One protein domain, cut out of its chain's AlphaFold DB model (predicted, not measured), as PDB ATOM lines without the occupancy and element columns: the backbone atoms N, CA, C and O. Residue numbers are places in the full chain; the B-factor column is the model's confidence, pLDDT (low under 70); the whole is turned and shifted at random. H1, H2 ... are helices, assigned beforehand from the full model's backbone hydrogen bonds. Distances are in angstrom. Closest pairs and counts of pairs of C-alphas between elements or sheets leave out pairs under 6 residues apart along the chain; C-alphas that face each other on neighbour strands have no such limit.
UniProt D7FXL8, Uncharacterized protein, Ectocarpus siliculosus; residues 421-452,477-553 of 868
ATOM      1  N   ASP A 421     112.149  88.114 156.887       36.28
ATOM      2  CA  ASP A 421     112.804  89.428 156.888       36.28
ATOM      3  C   ASP A 421     113.926  89.556 155.846       36.28
ATOM      4  O   ASP A 421     114.128  90.647 155.307       36.28
ATOM      5  N   ASP A 422     114.558  88.448 155.446       41.53
ATOM      6  CA  ASP A 422     115.552  88.421 154.366       41.53
ATOM      7  C   ASP A 422     114.948  88.848 153.020       41.53
ATOM      8  O   ASP A 422     115.572  89.574 152.247       41.53
ATOM      9  N   VAL A 423     113.687  88.478 152.764       42.94
ATOM     10  CA  VAL A 423     112.946  88.913 151.569       42.94
ATOM     11  C   VAL A 423     112.672  90.416 151.639       42.94
ATOM     12  O   VAL A 423     112.787  91.108 150.630       42.94
ATOM     13  N   THR A 424     112.362  90.949 152.823       42.53
ATOM     14  CA  THR A 424     112.167  92.392 153.036       42.53
ATOM     15  C   THR A 424     113.476  93.163 152.846       42.53
ATOM     16  O   THR A 424     113.478  94.195 152.176       42.53
ATOM     17  N   SER A 425     114.597  92.644 153.354       43.34
ATOM     18  CA  SER A 425     115.941  93.197 153.140       43.34
ATOM     19  C   SER A 425     116.316  93.198 151.654       43.34
ATOM     20  O   SER A 425     116.646  94.246 151.096       43.34
ATOM     21  N   MET A 426     116.140  92.069 150.960       46.22
ATOM     22  CA  MET A 426     116.359  91.945 149.517       46.22
ATOM     23  C   MET A 426     115.460  92.864 148.681       46.22
ATOM     24  O   MET A 426     115.931  93.457 147.709       46.22
ATOM     25  N   VAL A 427     114.187  93.030 149.052       45.72
ATOM     26  CA  VAL A 427     113.264  93.961 148.384       45.72
ATOM     27  C   VAL A 427     113.663  95.411 148.650       45.72
ATOM     28  O   VAL A 427     113.681  96.200 147.708       45.72
ATOM     29  N   ASN A 428     114.052  95.770 149.875       45.31
ATOM     30  CA  ASN A 428     114.547  97.109 150.202       45.31
ATOM     31  C   ASN A 428     115.866  97.417 149.482       45.31
ATOM     32  O   ASN A 428     116.012  98.507 148.940       45.31
ATOM     33  N   HIS A 429     116.783  96.454 149.377       44.56
ATOM     34  CA  HIS A 429     118.013  96.559 148.592       44.56
ATOM     35  C   HIS A 429     117.709  96.704 147.090       44.56
ATOM     36  O   HIS A 429     118.254  97.582 146.424       44.56
ATOM     37  N   ALA A 430     116.786  95.906 146.543       46.31
ATOM     38  CA  ALA A 430     116.358  96.023 145.149       46.31
ATOM     39  C   ALA A 430     115.640  97.356 144.866       46.31
ATOM     40  O   ALA A 430     115.807  97.919 143.782       46.31
ATOM     41  N   LEU A 431     114.874  97.887 145.824       46.50
ATOM     42  CA  LEU A 431     114.245  99.206 145.754       46.50
ATOM     43  C   LEU A 431     115.266 100.337 145.900       46.50
ATOM     44  O   LEU A 431     115.164 101.290 145.136       46.50
ATOM     45  N   PHE A 432     116.257 100.216 146.788       48.78
ATOM     46  CA  PHE A 432     117.396 101.128 146.902       48.78
ATOM     47  C   PHE A 432     118.113 101.207 145.553       48.78
ATOM     48  O   PHE A 432     118.078 102.255 144.916       48.78
ATOM     49  N   VAL A 433     118.612 100.078 145.037       45.16
ATOM     50  CA  VAL A 433     119.271  99.991 143.723       45.16
ATOM     51  C   VAL A 433     118.367 100.544 142.614       45.16
ATOM     52  O   VAL A 433     118.814 101.330 141.786       45.16
ATOM     53  N   THR A 434     117.071 100.220 142.600       46.12
ATOM     54  CA  THR A 434     116.146 100.684 141.548       46.12
ATOM     55  C   THR A 434     115.796 102.174 141.645       46.12
ATOM     56  O   THR A 434     115.594 102.807 140.611       46.12
ATOM     57  N   ALA A 435     115.669 102.745 142.844       45.03
ATOM     58  CA  ALA A 435     115.360 104.162 143.053       45.03
ATOM     59  C   ALA A 435     116.602 105.031 142.823       45.03
ATOM     60  O   ALA A 435     116.514 106.080 142.186       45.03
ATOM     61  N   PHE A 436     117.757 104.542 143.264       46.22
ATOM     62  CA  PHE A 436     119.066 105.154 143.099       46.22
ATOM     63  C   PHE A 436     119.529 105.148 141.630       46.22
ATOM     64  O   PHE A 436     119.854 106.196 141.081       46.22
ATOM     65  N   LEU A 437     119.412 104.020 140.918       40.50
ATOM     66  CA  LEU A 437     119.659 103.966 139.466       40.50
ATOM     67  C   LEU A 437     118.582 104.693 138.633       40.50
ATOM     68  O   LEU A 437     118.742 104.862 137.426       40.50
ATOM     69  N   ARG A 438     117.462 105.122 139.236       43.84
ATOM     70  CA  ARG A 438     116.443 105.966 138.578       43.84
ATOM     71  C   ARG A 438     116.551 107.450 138.910       43.84
ATOM     72  O   ARG A 438     115.968 108.251 138.176       43.84
ATOM     73  N   SER A 439     117.271 107.842 139.962       40.56
ATOM     74  CA  SER A 439     117.531 109.257 140.258       40.56
ATOM     75  C   SER A 439     118.587 109.855 139.313       40.56
ATOM     76  O   SER A 439     118.584 111.062 139.072       40.56
ATOM     77  N   MET A 440     119.411 109.007 138.686       47.81
ATOM     78  CA  MET A 440     120.445 109.367 137.711       47.81
ATOM     79  C   MET A 440     120.279 108.467 136.468       47.81
ATOM     80  O   MET A 440     120.499 107.270 136.602       47.81
ATOM     81  N   PRO A 441     119.843 108.970 135.282       38.47
ATOM     82  CA  PRO A 441     120.361 110.181 134.642       38.47
ATOM     83  C   PRO A 441     119.273 111.034 133.931       38.47
ATOM     84  O   PRO A 441     119.205 111.107 132.705       38.47
ATOM     85  N   LEU A 442     118.418 111.729 134.692       41.72
ATOM     86  CA  LEU A 442     117.540 112.809 134.183       41.72
ATOM     87  C   LEU A 442     117.650 114.062 135.077       41.72
ATOM     88  O   LEU A 442     116.657 114.681 135.480       41.72
ATOM     89  N   GLY A 443     118.902 114.413 135.393       40.59
ATOM     90  CA  GLY A 443     119.334 115.257 136.514       40.59
ATOM     91  C   GLY A 443     118.875 116.720 136.549       40.59
ATOM     92  O   GLY A 443     119.289 117.436 137.446       40.59
ATOM     93  N   VAL A 444     118.009 117.181 135.643       39.22
ATOM     94  CA  VAL A 444     117.419 118.537 135.708       39.22
ATOM     95  C   VAL A 444     116.035 118.530 136.367       39.22
ATOM     96  O   VAL A 444     115.664 119.497 137.026       39.22
ATOM     97  N   LYS A 445     115.250 117.450 136.231       37.97
ATOM     98  CA  LYS A 445     113.884 117.382 136.797       37.97
ATOM     99  C   LYS A 445     113.838 116.727 138.176       37.97
ATOM    100  O   LYS A 445     113.073 117.186 139.017       37.97
ATOM    101  N   ALA A 446     114.655 115.699 138.414       42.19
ATOM    102  CA  ALA A 446     114.770 115.065 139.730       42.19
ATOM    103  C   ALA A 446     115.441 116.010 140.741       42.19
ATOM    104  O   ALA A 446     114.848 116.306 141.774       42.19
ATOM    105  N   ARG A 447     116.596 116.586 140.368       42.03
ATOM    106  CA  ARG A 447     117.304 117.631 141.125       42.03
ATOM    107  C   ARG A 447     116.378 118.787 141.502       42.03
ATOM    108  O   ARG A 447     116.159 119.018 142.681       42.03
ATOM    109  N   LYS A 448     115.715 119.409 140.519       41.44
ATOM    110  CA  LYS A 448     114.771 120.511 140.767       41.44
ATOM    111  C   LYS A 448     113.563 120.097 141.618       41.44
ATOM    112  O   LYS A 448     113.035 120.914 142.359       41.44
ATOM    113  N   GLY A 449     113.120 118.840 141.534       44.47
ATOM    114  CA  GLY A 449     112.067 118.295 142.396       44.47
ATOM    115  C   GLY A 449     112.503 118.121 143.855       44.47
ATOM    116  O   GLY A 449     111.703 118.379 144.749       44.47
ATOM    117  N   TYR A 450     113.757 117.730 144.085       41.28
ATOM    118  CA  TYR A 450     114.368 117.610 145.411       41.28
ATOM    119  C   TYR A 450     114.707 118.989 146.005       41.28
ATOM    120  O   TYR A 450     114.293 119.295 147.120       41.28
ATOM    121  N   GLU A 451     115.333 119.871 145.220       42.03
ATOM    122  CA  GLU A 451     115.618 121.270 145.574       42.03
ATOM    123  C   GLU A 451     114.337 122.030 145.959       42.03
ATOM    124  O   GLU A 451     114.322 122.713 146.977       42.03
ATOM    125  N   LEU A 452     113.229 121.864 145.222       44.50
ATOM    126  CA  LEU A 452     111.925 122.450 145.581       44.50
ATOM    127  C   LEU A 452     111.325 121.876 146.877       44.50
ATOM    128  O   LEU A 452     110.484 122.526 147.498       44.50
ATOM    129  N   SER A 477     105.300 108.487 146.449       42.69
ATOM    130  CA  SER A 477     105.947 109.797 146.425       42.69
ATOM    131  C   SER A 477     107.478 109.702 146.462       42.69
ATOM    132  O   SER A 477     108.051 108.746 146.979       42.69
ATOM    133  N   TRP A 478     108.159 110.756 145.994       41.56
ATOM    134  CA  TRP A 478     109.614 110.906 146.169       41.56
ATOM    135  C   TRP A 478     110.048 110.930 147.643       41.56
ATOM    136  O   TRP A 478     111.184 110.584 147.942       41.56
ATOM    137  N   ARG A 479     109.143 111.285 148.564       45.69
ATOM    138  CA  ARG A 479     109.398 111.264 150.009       45.69
ATOM    139  C   ARG A 479     109.506 109.837 150.551       45.69
ATOM    140  O   ARG A 479     110.359 109.578 151.384       45.69
ATOM    141  N   GLU A 480     108.691 108.910 150.051       46.31
ATOM    142  CA  GLU A 480     108.827 107.480 150.369       46.31
ATOM    143  C   GLU A 480     110.034 106.859 149.657       46.31
ATOM    144  O   GLU A 480     110.675 105.978 150.217       46.31
ATOM    145  N   ALA A 481     110.390 107.340 148.458       43.41
ATOM    146  CA  ALA A 481     111.611 106.905 147.774       43.41
ATOM    147  C   ALA A 481     112.863 107.279 148.582       43.41
ATOM    148  O   ALA A 481     113.729 106.433 148.763       43.41
ATOM    149  N   ALA A 482     112.918 108.512 149.105       53.22
ATOM    150  CA  ALA A 482     113.955 108.951 150.035       53.22
ATOM    151  C   ALA A 482     113.968 108.072 151.294       53.22
ATOM    152  O   ALA A 482     114.961 107.407 151.526       53.22
ATOM    153  N   LEU A 483     112.839 107.910 151.997       54.69
ATOM    154  CA  LEU A 483     112.775 107.081 153.213       54.69
ATOM    155  C   LEU A 483     113.215 105.618 153.011       54.69
ATOM    156  O   LEU A 483     113.740 105.004 153.939       54.69
ATOM    157  N   ILE A 484     113.005 105.040 151.822       53.47
ATOM    158  CA  ILE A 484     113.482 103.690 151.478       53.47
ATOM    159  C   ILE A 484     114.978 103.693 151.144       53.47
ATOM    160  O   ILE A 484     115.672 102.749 151.515       53.47
ATOM    161  N   LEU A 485     115.487 104.745 150.495       58.12
ATOM    162  CA  LEU A 485     116.926 104.947 150.321       58.12
ATOM    163  C   LEU A 485     117.617 105.118 151.681       58.12
ATOM    164  O   LEU A 485     118.598 104.430 151.930       58.12
ATOM    165  N   ASP A 486     117.057 105.937 152.574       63.44
ATOM    166  CA  ASP A 486     117.551 106.184 153.932       63.44
ATOM    167  C   ASP A 486     117.544 104.888 154.757       63.44
ATOM    168  O   ASP A 486     118.547 104.531 155.365       63.44
ATOM    169  N   SER A 487     116.441 104.127 154.728       62.81
ATOM    170  CA  SER A 487     116.314 102.861 155.472       62.81
ATOM    171  C   SER A 487     117.206 101.747 154.911       62.81
ATOM    172  O   SER A 487     117.772 100.964 155.672       62.81
ATOM    173  N   GLY A 488     117.338 101.667 153.584       72.94
ATOM    174  CA  GLY A 488     118.231 100.720 152.918       72.94
ATOM    175  C   GLY A 488     119.699 101.043 153.191       72.94
ATOM    176  O   GLY A 488     120.454 100.160 153.586       72.94
ATOM    177  N   LEU A 489     120.086 102.316 153.065       73.94
ATOM    178  CA  LEU A 489     121.438 102.778 153.358       73.94
ATOM    179  C   LEU A 489     121.774 102.605 154.845       73.94
ATOM    180  O   LEU A 489     122.837 102.086 155.151       73.94
ATOM    181  N   ALA A 490     120.859 102.924 155.765       76.75
ATOM    182  CA  ALA A 490     121.041 102.672 157.196       76.75
ATOM    183  C   ALA A 490     121.305 101.193 157.503       76.75
ATOM    184  O   ALA A 490     122.191 100.882 158.295       76.75
ATOM    185  N   SER A 491     120.593 100.277 156.835       78.62
ATOM    186  CA  SER A 491     120.828  98.836 156.970       78.62
ATOM    187  C   SER A 491     122.195  98.398 156.434       78.62
ATOM    188  O   SER A 491     122.779  97.473 156.987       78.62
ATOM    189  N   VAL A 492     122.705  99.035 155.374       81.06
ATOM    190  CA  VAL A 492     124.044  98.758 154.819       81.06
ATOM    191  C   VAL A 492     125.143  99.324 155.717       81.06
ATOM    192  O   VAL A 492     126.141  98.654 155.963       81.06
ATOM    193  N   LEU A 493     124.945 100.539 156.230       86.44
ATOM    194  CA  LEU A 493     125.878 101.229 157.119       86.44
ATOM    195  C   LEU A 493     125.819 100.738 158.574       86.44
ATOM    196  O   LEU A 493     126.608 101.191 159.393       86.44
ATOM    197  N   GLN A 494     124.866  99.857 158.900       89.19
ATOM    198  CA  GLN A 494     124.563  99.392 160.262       89.19
ATOM    199  C   GLN A 494     124.258 100.543 161.247       89.19
ATOM    200  O   GLN A 494     124.420 100.415 162.459       89.19
ATOM    201  N   VAL A 495     123.779 101.675 160.720       86.06
ATOM    202  CA  VAL A 495     123.455 102.882 161.490       86.06
ATOM    203  C   VAL A 495     122.130 102.669 162.230       86.06
ATOM    204  O   VAL A 495     121.147 102.252 161.601       86.06
ATOM    205  N   PRO A 496     122.043 102.981 163.538       89.19
ATOM    206  CA  PRO A 496     120.792 102.907 164.283       89.19
ATOM    207  C   PRO A 496     119.658 103.668 163.589       89.19
ATOM    208  O   PRO A 496     119.835 104.778 163.085       89.19
ATOM    209  N   GLN A 497     118.442 103.110 163.599       83.50
ATOM    210  CA  GLN A 497     117.291 103.754 162.946       83.50
ATOM    211  C   GLN A 497     116.923 105.128 163.536       83.50
ATOM    212  O   GLN A 497     116.143 105.850 162.913       83.50
ATOM    213  N   SER A 498     117.401 105.471 164.734       87.56
ATOM    214  CA  SER A 498     117.317 106.822 165.302       87.56
ATOM    215  C   SER A 498     118.150 107.817 164.499       87.56
ATOM    216  O   SER A 498     117.672 108.895 164.153       87.56
ATOM    217  N   ASP A 499     119.366 107.416 164.154       85.50
ATOM    218  CA  ASP A 499     120.420 108.294 163.657       85.50
ATOM    219  C   ASP A 499     120.252 108.478 162.149       85.50
ATOM    220  O   ASP A 499     120.309 109.599 161.650       85.50
ATOM    221  N   ALA A 500     119.855 107.412 161.446       81.38
ATOM    222  CA  ALA A 500     119.389 107.463 160.061       81.38
ATOM    223  C   ALA A 500     118.134 108.339 159.849       81.38
ATOM    224  O   ALA A 500     117.852 108.761 158.731       81.38
ATOM    225  N   LYS A 501     117.362 108.609 160.913       84.62
ATOM    226  CA  LYS A 501     116.205 109.528 160.899       84.62
ATOM    227  C   LYS A 501     116.546 110.920 161.440       84.62
ATOM    228  O   LYS A 501     115.647 111.752 161.561       84.62
ATOM    229  N   SER A 502     117.806 111.178 161.793       88.62
ATOM    230  CA  SER A 502     118.240 112.498 162.241       88.62
ATOM    231  C   SER A 502     118.283 113.483 161.070       88.62
ATOM    232  O   SER A 502     118.659 113.131 159.948       88.62
ATOM    233  N   ASP A 503     117.950 114.752 161.334       88.69
ATOM    234  CA  ASP A 503     118.113 115.815 160.334       88.69
ATOM    235  C   ASP A 503     119.591 115.955 159.902       88.69
ATOM    236  O   ASP A 503     119.854 116.343 158.767       88.69
ATOM    237  N   ALA A 504     120.548 115.587 160.767       87.75
ATOM    238  CA  ALA A 504     121.980 115.573 160.467       87.75
ATOM    239  C   ALA A 504     122.343 114.533 159.391       87.75
ATOM    240  O   ALA A 504     122.965 114.895 158.394       87.75
ATOM    241  N   PHE A 505     121.886 113.281 159.526       87.00
ATOM    242  CA  PHE A 505     122.064 112.243 158.499       87.00
ATOM    243  C   PHE A 505     121.446 112.671 157.163       87.00
ATOM    244  O   PHE A 505     122.092 112.586 156.119       87.00
ATOM    245  N   GLY A 506     120.217 113.202 157.195       85.25
ATOM    246  CA  GLY A 506     119.538 113.698 155.997       85.25
ATOM    247  C   GLY A 506     120.291 114.847 155.312       85.25
ATOM    248  O   GLY A 506     120.380 114.874 154.084       85.25
ATOM    249  N   GLN A 507     120.873 115.772 156.082       88.19
ATOM    250  CA  GLN A 507     121.703 116.863 155.557       88.19
ATOM    251  C   GLN A 507     123.044 116.366 155.005       88.19
ATOM    252  O   GLN A 507     123.436 116.794 153.919       88.19
ATOM    253  N   ALA A 508     123.724 115.445 155.690       87.56
ATOM    254  CA  ALA A 508     124.981 114.862 155.227       87.56
ATOM    255  C   ALA A 508     124.788 114.076 153.921       87.56
ATOM    256  O   ALA A 508     125.482 114.328 152.937       87.56
ATOM    257  N   LEU A 509     123.769 113.210 153.858       86.69
ATOM    258  CA  LEU A 509     123.415 112.465 152.650       86.69
ATOM    259  C   LEU A 509     122.972 113.396 151.510       86.69
ATOM    260  O   LEU A 509     123.388 113.208 150.369       86.69
ATOM    261  N   SER A 510     122.182 114.436 151.802       85.38
ATOM    262  CA  SER A 510     121.827 115.468 150.818       85.38
ATOM    263  C   SER A 510     123.060 116.195 150.281       85.38
ATOM    264  O   SER A 510     123.137 116.475 149.084       85.38
ATOM    265  N   THR A 511     124.019 116.513 151.151       87.62
ATOM    266  CA  THR A 511     125.266 117.188 150.771       87.62
ATOM    267  C   THR A 511     126.069 116.269 149.863       87.62
ATOM    268  O   THR A 511     126.322 116.634 148.721       87.62
ATOM    269  N   LEU A 512     126.323 115.029 150.289       87.81
ATOM    270  CA  LEU A 512     127.015 114.018 149.492       87.81
ATOM    271  C   LEU A 512     126.374 113.822 148.106       87.81
ATOM    272  O   LEU A 512     127.056 113.881 147.089       87.81
ATOM    273  N   LEU A 513     125.050 113.659 148.029       84.12
ATOM    274  CA  LEU A 513     124.341 113.473 146.756       84.12
ATOM    275  C   LEU A 513     124.339 114.716 145.844       84.12
ATOM    276  O   LEU A 513     123.975 114.595 144.672       84.12
ATOM    277  N   THR A 514     124.708 115.898 146.353       83.00
ATOM    278  CA  THR A 514     124.754 117.155 145.583       83.00
ATOM    279  C   THR A 514     126.169 117.648 145.276       83.00
ATOM    280  O   THR A 514     126.341 118.314 144.254       83.00
ATOM    281  N   THR A 515     127.168 117.312 146.098       84.75
ATOM    282  CA  THR A 515     128.584 117.668 145.888       84.75
ATOM    283  C   THR A 515     129.370 116.583 145.152       84.75
ATOM    284  O   THR A 515     130.243 116.910 144.344       84.75
ATOM    285  N   TRP A 516     129.040 115.301 145.357       88.12
ATOM    286  CA  TRP A 516     129.747 114.193 144.713       88.12
ATOM    287  C   TRP A 516     129.460 114.163 143.212       88.12
ATOM    288  O   TRP A 516     128.324 113.964 142.788       88.12
ATOM    289  N   GLN A 517     130.492 114.331 142.378       85.38
ATOM    290  CA  GLN A 517     130.344 114.415 140.912       85.38
ATOM    291  C   GLN A 517     129.739 113.154 140.266       85.38
ATOM    292  O   GLN A 517     129.238 113.202 139.142       85.38
ATOM    293  N   SER A 518     129.802 111.999 140.927       85.00
ATOM    294  CA  SER A 518     129.166 110.758 140.463       85.00
ATOM    295  C   SER A 518     128.716 109.927 141.661       85.00
ATOM    296  O   SER A 518     129.361 108.933 141.990       85.00
ATOM    297  N   PRO A 519     127.620 110.314 142.348       85.50
ATOM    298  CA  PRO A 519     127.173 109.605 143.542       85.50
ATOM    299  C   PRO A 519     126.789 108.165 143.199       85.50
ATOM    300  O   PRO A 519     126.938 107.285 144.036       85.50
ATOM    301  N   TYR A 520     126.363 107.905 141.953       84.31
ATOM    302  CA  TYR A 520     125.975 106.572 141.492       84.31
ATOM    303  C   TYR A 520     127.086 105.523 141.646       84.31
ATOM    304  O   TYR A 520     126.805 104.387 142.025       84.31
ATOM    305  N   ALA A 521     128.343 105.936 141.465       89.25
ATOM    306  CA  ALA A 521     129.506 105.074 141.611       89.25
ATOM    307  C   ALA A 521     129.631 104.484 143.031       89.25
ATOM    308  O   ALA A 521     130.113 103.367 143.188       89.25
ATOM    309  N   LEU A 522     129.125 105.172 144.064       90.94
ATOM    310  CA  LEU A 522     129.105 104.652 145.436       90.94
ATOM    311  C   LEU A 522     128.231 103.384 145.529       90.94
ATOM    312  O   LEU A 522     128.682 102.345 146.011       90.94
ATOM    313  N   ALA A 523     126.991 103.403 145.022       86.62
ATOM    314  CA  ALA A 523     126.178 102.183 145.073       86.62
ATOM    315  C   ALA A 523     126.616 101.126 144.054       86.62
ATOM    316  O   ALA A 523     126.429  99.944 144.329       86.62
ATOM    317  N   ASP A 524     127.200 101.504 142.913       88.19
ATOM    318  CA  ASP A 524     127.759 100.519 141.980       88.19
ATOM    319  C   ASP A 524     128.946  99.771 142.615       88.19
ATOM    320  O   ASP A 524     128.983  98.540 142.541       88.19
ATOM    321  N   TYR A 525     129.833 100.467 143.340       92.94
ATOM    322  CA  TYR A 525     130.904  99.846 144.128       92.94
ATOM    323  C   TYR A 525     130.339  98.920 145.215       92.94
ATOM    324  O   TYR A 525     130.718  97.752 145.305       92.94
ATOM    325  N   TYR A 526     129.340  99.381 145.977       91.31
ATOM    326  CA  TYR A 526     128.635  98.532 146.943       91.31
ATOM    327  C   TYR A 526     128.038  97.272 146.288       91.31
ATOM    328  O   TYR A 526     128.227  96.166 146.784       91.31
ATOM    329  N   VAL A 527     127.348  97.398 145.151       87.56
ATOM    330  CA  VAL A 527     126.735  96.260 144.443       87.56
ATOM    331  C   VAL A 527     127.784  95.294 143.885       87.56
ATOM    332  O   VAL A 527     127.522  94.089 143.849       87.56
ATOM    333  N   MET A 528     128.957  95.789 143.477       89.12
ATOM    334  CA  MET A 528     130.099  94.966 143.065       89.12
ATOM    335  C   MET A 528     130.675  94.164 144.239       89.12
ATOM    336  O   MET A 528     130.902  92.964 144.091       89.12
ATOM    337  N   HIS A 529     130.849  94.793 145.405       92.50
ATOM    338  CA  HIS A 529     131.569  94.213 146.544       92.50
ATOM    339  C   HIS A 529     130.675  93.678 147.678       92.50
ATOM    340  O   HIS A 529     131.186  93.129 148.644       92.50
ATOM    341  N   ARG A 530     129.337  93.710 147.564       91.31
ATOM    342  CA  ARG A 530     128.400  93.194 148.596       91.31
ATOM    343  C   ARG A 530     128.559  91.710 148.969       91.31
ATOM    344  O   ARG A 530     127.962  91.282 149.949       91.31
ATOM    345  N   LYS A 531     129.280  90.918 148.163       91.12
ATOM    346  CA  LYS A 531     129.615  89.504 148.443       91.12
ATOM    347  C   LYS A 531     131.012  89.321 149.064       91.12
ATOM    348  O   LYS A 531     131.372  88.198 149.395       91.12
ATOM    349  N   ASP A 532     131.780  90.397 149.196       93.81
ATOM    350  CA  ASP A 532     133.128  90.438 149.762       93.81
ATOM    351  C   ASP A 532     133.060  91.182 151.110       93.81
ATOM    352  O   ASP A 532     133.034  92.416 151.127       93.81
ATOM    353  N   PRO A 533     132.925  90.464 152.243       92.25
ATOM    354  CA  PRO A 533     132.632  91.084 153.534       92.25
ATOM    355  C   PRO A 533     133.757  92.003 154.021       92.25
ATOM    356  O   PRO A 533     133.475  92.994 154.691       92.25
ATOM    357  N   GLU A 534     135.008  91.727 153.650       91.75
ATOM    358  CA  GLU A 534     136.159  92.521 154.078       91.75
ATOM    359  C   GLU A 534     136.255  93.841 153.306       91.75
ATOM    360  O   GLU A 534     136.344  94.910 153.917       91.75
ATOM    361  N   VAL A 535     136.113  93.808 151.973       91.50
ATOM    362  CA  VAL A 535     136.013  95.048 151.180       91.50
ATOM    363  C   VAL A 535     134.780  95.851 151.605       91.50
ATOM    364  O   VAL A 535     134.848  97.078 151.704       91.50
ATOM    365  N   LEU A 536     133.663  95.182 151.916       92.12
ATOM    366  CA  LEU A 536     132.456  95.847 152.401       92.12
ATOM    367  C   LEU A 536     132.657  96.514 153.771       92.12
ATOM    368  O   LEU A 536     132.193  97.634 153.956       92.12
ATOM    369  N   LYS A 537     133.361  95.877 154.714       93.62
ATOM    370  CA  LYS A 537     133.695  96.443 156.034       93.62
ATOM    371  C   LYS A 537     134.485  97.748 155.903       93.62
ATOM    372  O   LYS A 537     134.118  98.757 156.507       93.62
ATOM    373  N   VAL A 538     135.523  97.745 155.066       93.94
ATOM    374  CA  VAL A 538     136.346  98.929 154.769       93.94
ATOM    375  C   VAL A 538     135.508 100.021 154.086       93.94
ATOM    376  O   VAL A 538     135.523 101.180 154.504       93.94
ATOM    377  N   TYR A 539     134.703  99.642 153.092       94.94
ATOM    378  CA  TYR A 539     133.828 100.557 152.359       94.94
ATOM    379  C   TYR A 539     132.718 101.180 153.229       94.94
ATOM    380  O   TYR A 539     132.403 102.361 153.082       94.94
ATOM    381  N   VAL A 540     132.141 100.427 154.172       94.19
ATOM    382  CA  VAL A 540     131.148 100.947 155.127       94.19
ATOM    383  C   VAL A 540     131.780 101.972 156.067       94.19
ATOM    384  O   VAL A 540     131.191 103.035 156.255       94.19
ATOM    385  N   ARG A 541     132.992 101.728 156.591       95.00
ATOM    386  CA  ARG A 541     133.716 102.731 157.396       95.00
ATOM    387  C   ARG A 541     134.001 104.002 156.592       95.00
ATOM    388  O   ARG A 541     133.763 105.096 157.096       95.00
ATOM    389  N   PHE A 542     134.415 103.870 155.328       95.75
ATOM    390  CA  PHE A 542     134.560 105.014 154.423       95.75
ATOM    391  C   PHE A 542     133.249 105.804 154.266       95.75
ATOM    392  O   PHE A 542     133.258 107.023 154.427       95.75
ATOM    393  N   LEU A 543     132.116 105.139 154.007       94.69
ATOM    394  CA  LEU A 543     130.823 105.821 153.883       94.69
ATOM    395  C   LEU A 543     130.358 106.484 155.188       94.69
ATOM    396  O   LEU A 543     129.800 107.579 155.139       94.69
ATOM    397  N   LEU A 544     130.584 105.851 156.343       94.06
ATOM    398  CA  LEU A 544     130.282 106.439 157.652       94.06
ATOM    399  C   LEU A 544     131.081 107.730 157.872       94.06
ATOM    400  O   LEU A 544     130.501 108.737 158.276       94.06
ATOM    401  N   ALA A 545     132.370 107.732 157.531       94.69
ATOM    402  CA  ALA A 545     133.237 108.904 157.646       94.69
ATOM    403  C   ALA A 545     132.905 109.998 156.626       94.69
ATOM    404  O   ALA A 545     132.948 111.186 156.940       94.69
ATOM    405  N   LEU A 546     132.512 109.603 155.414       93.69
ATOM    406  CA  LEU A 546     132.067 110.507 154.357       93.69
ATOM    407  C   LEU A 546     130.732 111.200 154.691       93.69
ATOM    408  O   LEU A 546     130.496 112.328 154.263       93.69
ATOM    409  N   LEU A 547     129.871 110.540 155.469       92.81
ATOM    410  CA  LEU A 547     128.608 111.086 155.974       92.81
ATOM    411  C   LEU A 547     128.742 111.766 157.353       92.81
ATOM    412  O   LEU A 547     127.744 112.268 157.866       92.81
ATOM    413  N   GLY A 548     129.932 111.784 157.965       92.75
ATOM    414  CA  GLY A 548     130.149 112.347 159.306       92.75
ATOM    415  C   GLY A 548     129.421 111.594 160.430       92.75
ATOM    416  O   GLY A 548     128.991 112.207 161.405       92.75
ATOM    417  N   LEU A 549     129.227 110.282 160.264       90.88
ATOM    418  CA  LEU A 549     128.502 109.397 161.188       90.88
ATOM    419  C   LEU A 549     129.443 108.578 162.078       90.88
ATOM    420  O   LEU A 549     129.085 108.242 163.204       90.88
ATOM    421  N   SER A 550     130.651 108.271 161.600       90.75
ATOM    422  CA  SER A 550     131.768 107.939 162.484       90.75
ATOM    423  C   SER A 550     132.338 109.224 163.082       90.75
ATOM    424  O   SER A 550     132.374 110.256 162.416       90.75
ATOM    425  N   GLY A 551     132.872 109.153 164.304       92.75
ATOM    426  CA  GLY A 551     133.668 110.246 164.887       92.75
ATOM    427  C   GLY A 551     134.998 110.512 164.158       92.75
ATOM    428  O   GLY A 551     135.730 111.425 164.528       92.75
ATOM    429  N   GLU A 552     135.302 109.711 163.136       94.94
ATOM    430  CA  GLU A 552     136.407 109.861 162.192       94.94
ATOM    431  C   GLU A 552     135.904 110.507 160.893       94.94
ATOM    432  O   GLU A 552     134.899 110.062 160.333       94.94
ATOM    433  N   THR A 553     136.638 111.485 160.363       95.25
ATOM    434  CA  THR A 553     136.518 111.914 158.960       95.25
ATOM    435  C   THR A 553     137.320 110.990 158.032       95.25
ATOM    436  O   THR A 553     138.173 110.221 158.475       95.25
TER     437      THR A 553
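Overview. This is residues 421 to 452 and 477 to 553 of the 868 residues of an uncharacterized protein of Ectocarpus siliculosus (UniProt D7FXL8). What shape does the model have? Four helices make a ring of contacts, with H1 and H3 crossing steeply on one side and the hairpin of H5 and H6 closing the other. H4 covers the side by H3 and the last residues of H6, and the short H2 sits at one end of the body. What is it made of? The printed part has 109 residues with six named helices, H1 to H6 in chain order, and no named strand, an all-helix class; it is compact, with a radius of gyration of the C-alphas of 13.6 A and spans of 37 by 32 by 27 A.

Along the chain. Where do the first helices lie? H1 is residues 421 to 439, 26.3 A long, from C-alpha 421 at (112.804, 89.428, 156.888). H2 is residues 445 to 452, and H3 is residues 478 to 493, 21.9 A long. Where do the others lie? H4 is residues 503 to 515, 17.9 A long, and H5 is residues 520 to 529, 14.5 A long. H6 is residues 533 to 546, 19.4 A long, and its C-alpha 546 is at (132.067, 110.507, 154.357).

Arrangement. What does H1 touch? It touches H3 at a steep tilt of 59 degrees, opposite ways, with the closest C-alphas, Phe 432 and Leu 485, 5.1 A apart. With residues 433 to 437 alone it touches H5, closest at the C-alphas of Leu 437 and Tyr 520, 7.1 A, at a shallow tilt of 35.0 degrees, only just short of steep, opposite ways. How does H6 meet its neighbours? H5 and H6 are a helical hairpin at a shallow tilt of 25 degrees, opposite ways, with the closest C-alphas, His 529 and Leu 536, 6.1 A apart. H6 touches H3 at a steep tilt of 57 degrees, closest at the C-alphas of Leu 493 and Val 540, 5.6 A; of the four touching pairs two are shallow, a packing part aligned, part crossed. Where are H2 and H4? Each touches no helix but is near H3, and H4 is close to but not clearly touching H6, with the C-alphas of Leu 512 and Leu 546 7.8 A apart. Are the helix backbones well formed? In H1 to H6 every O i to N i+4 pair is within hydrogen-bond range.

Size, cuts and confidence. How large is it? The two C-alphas farthest apart, those of Leu 452 and Glu 534, are 39.4 A apart. Is anything missing? Residues 453 to 476 are not printed, and C-alphas 452 and 477 are 14.0 A apart across this cut between H2 and H3; of the links printed whole none is long. Where is confidence low? Residues 421 to 452 and 477 to 487 are under 70, and the mean pLDDT of the printed part is 71.5.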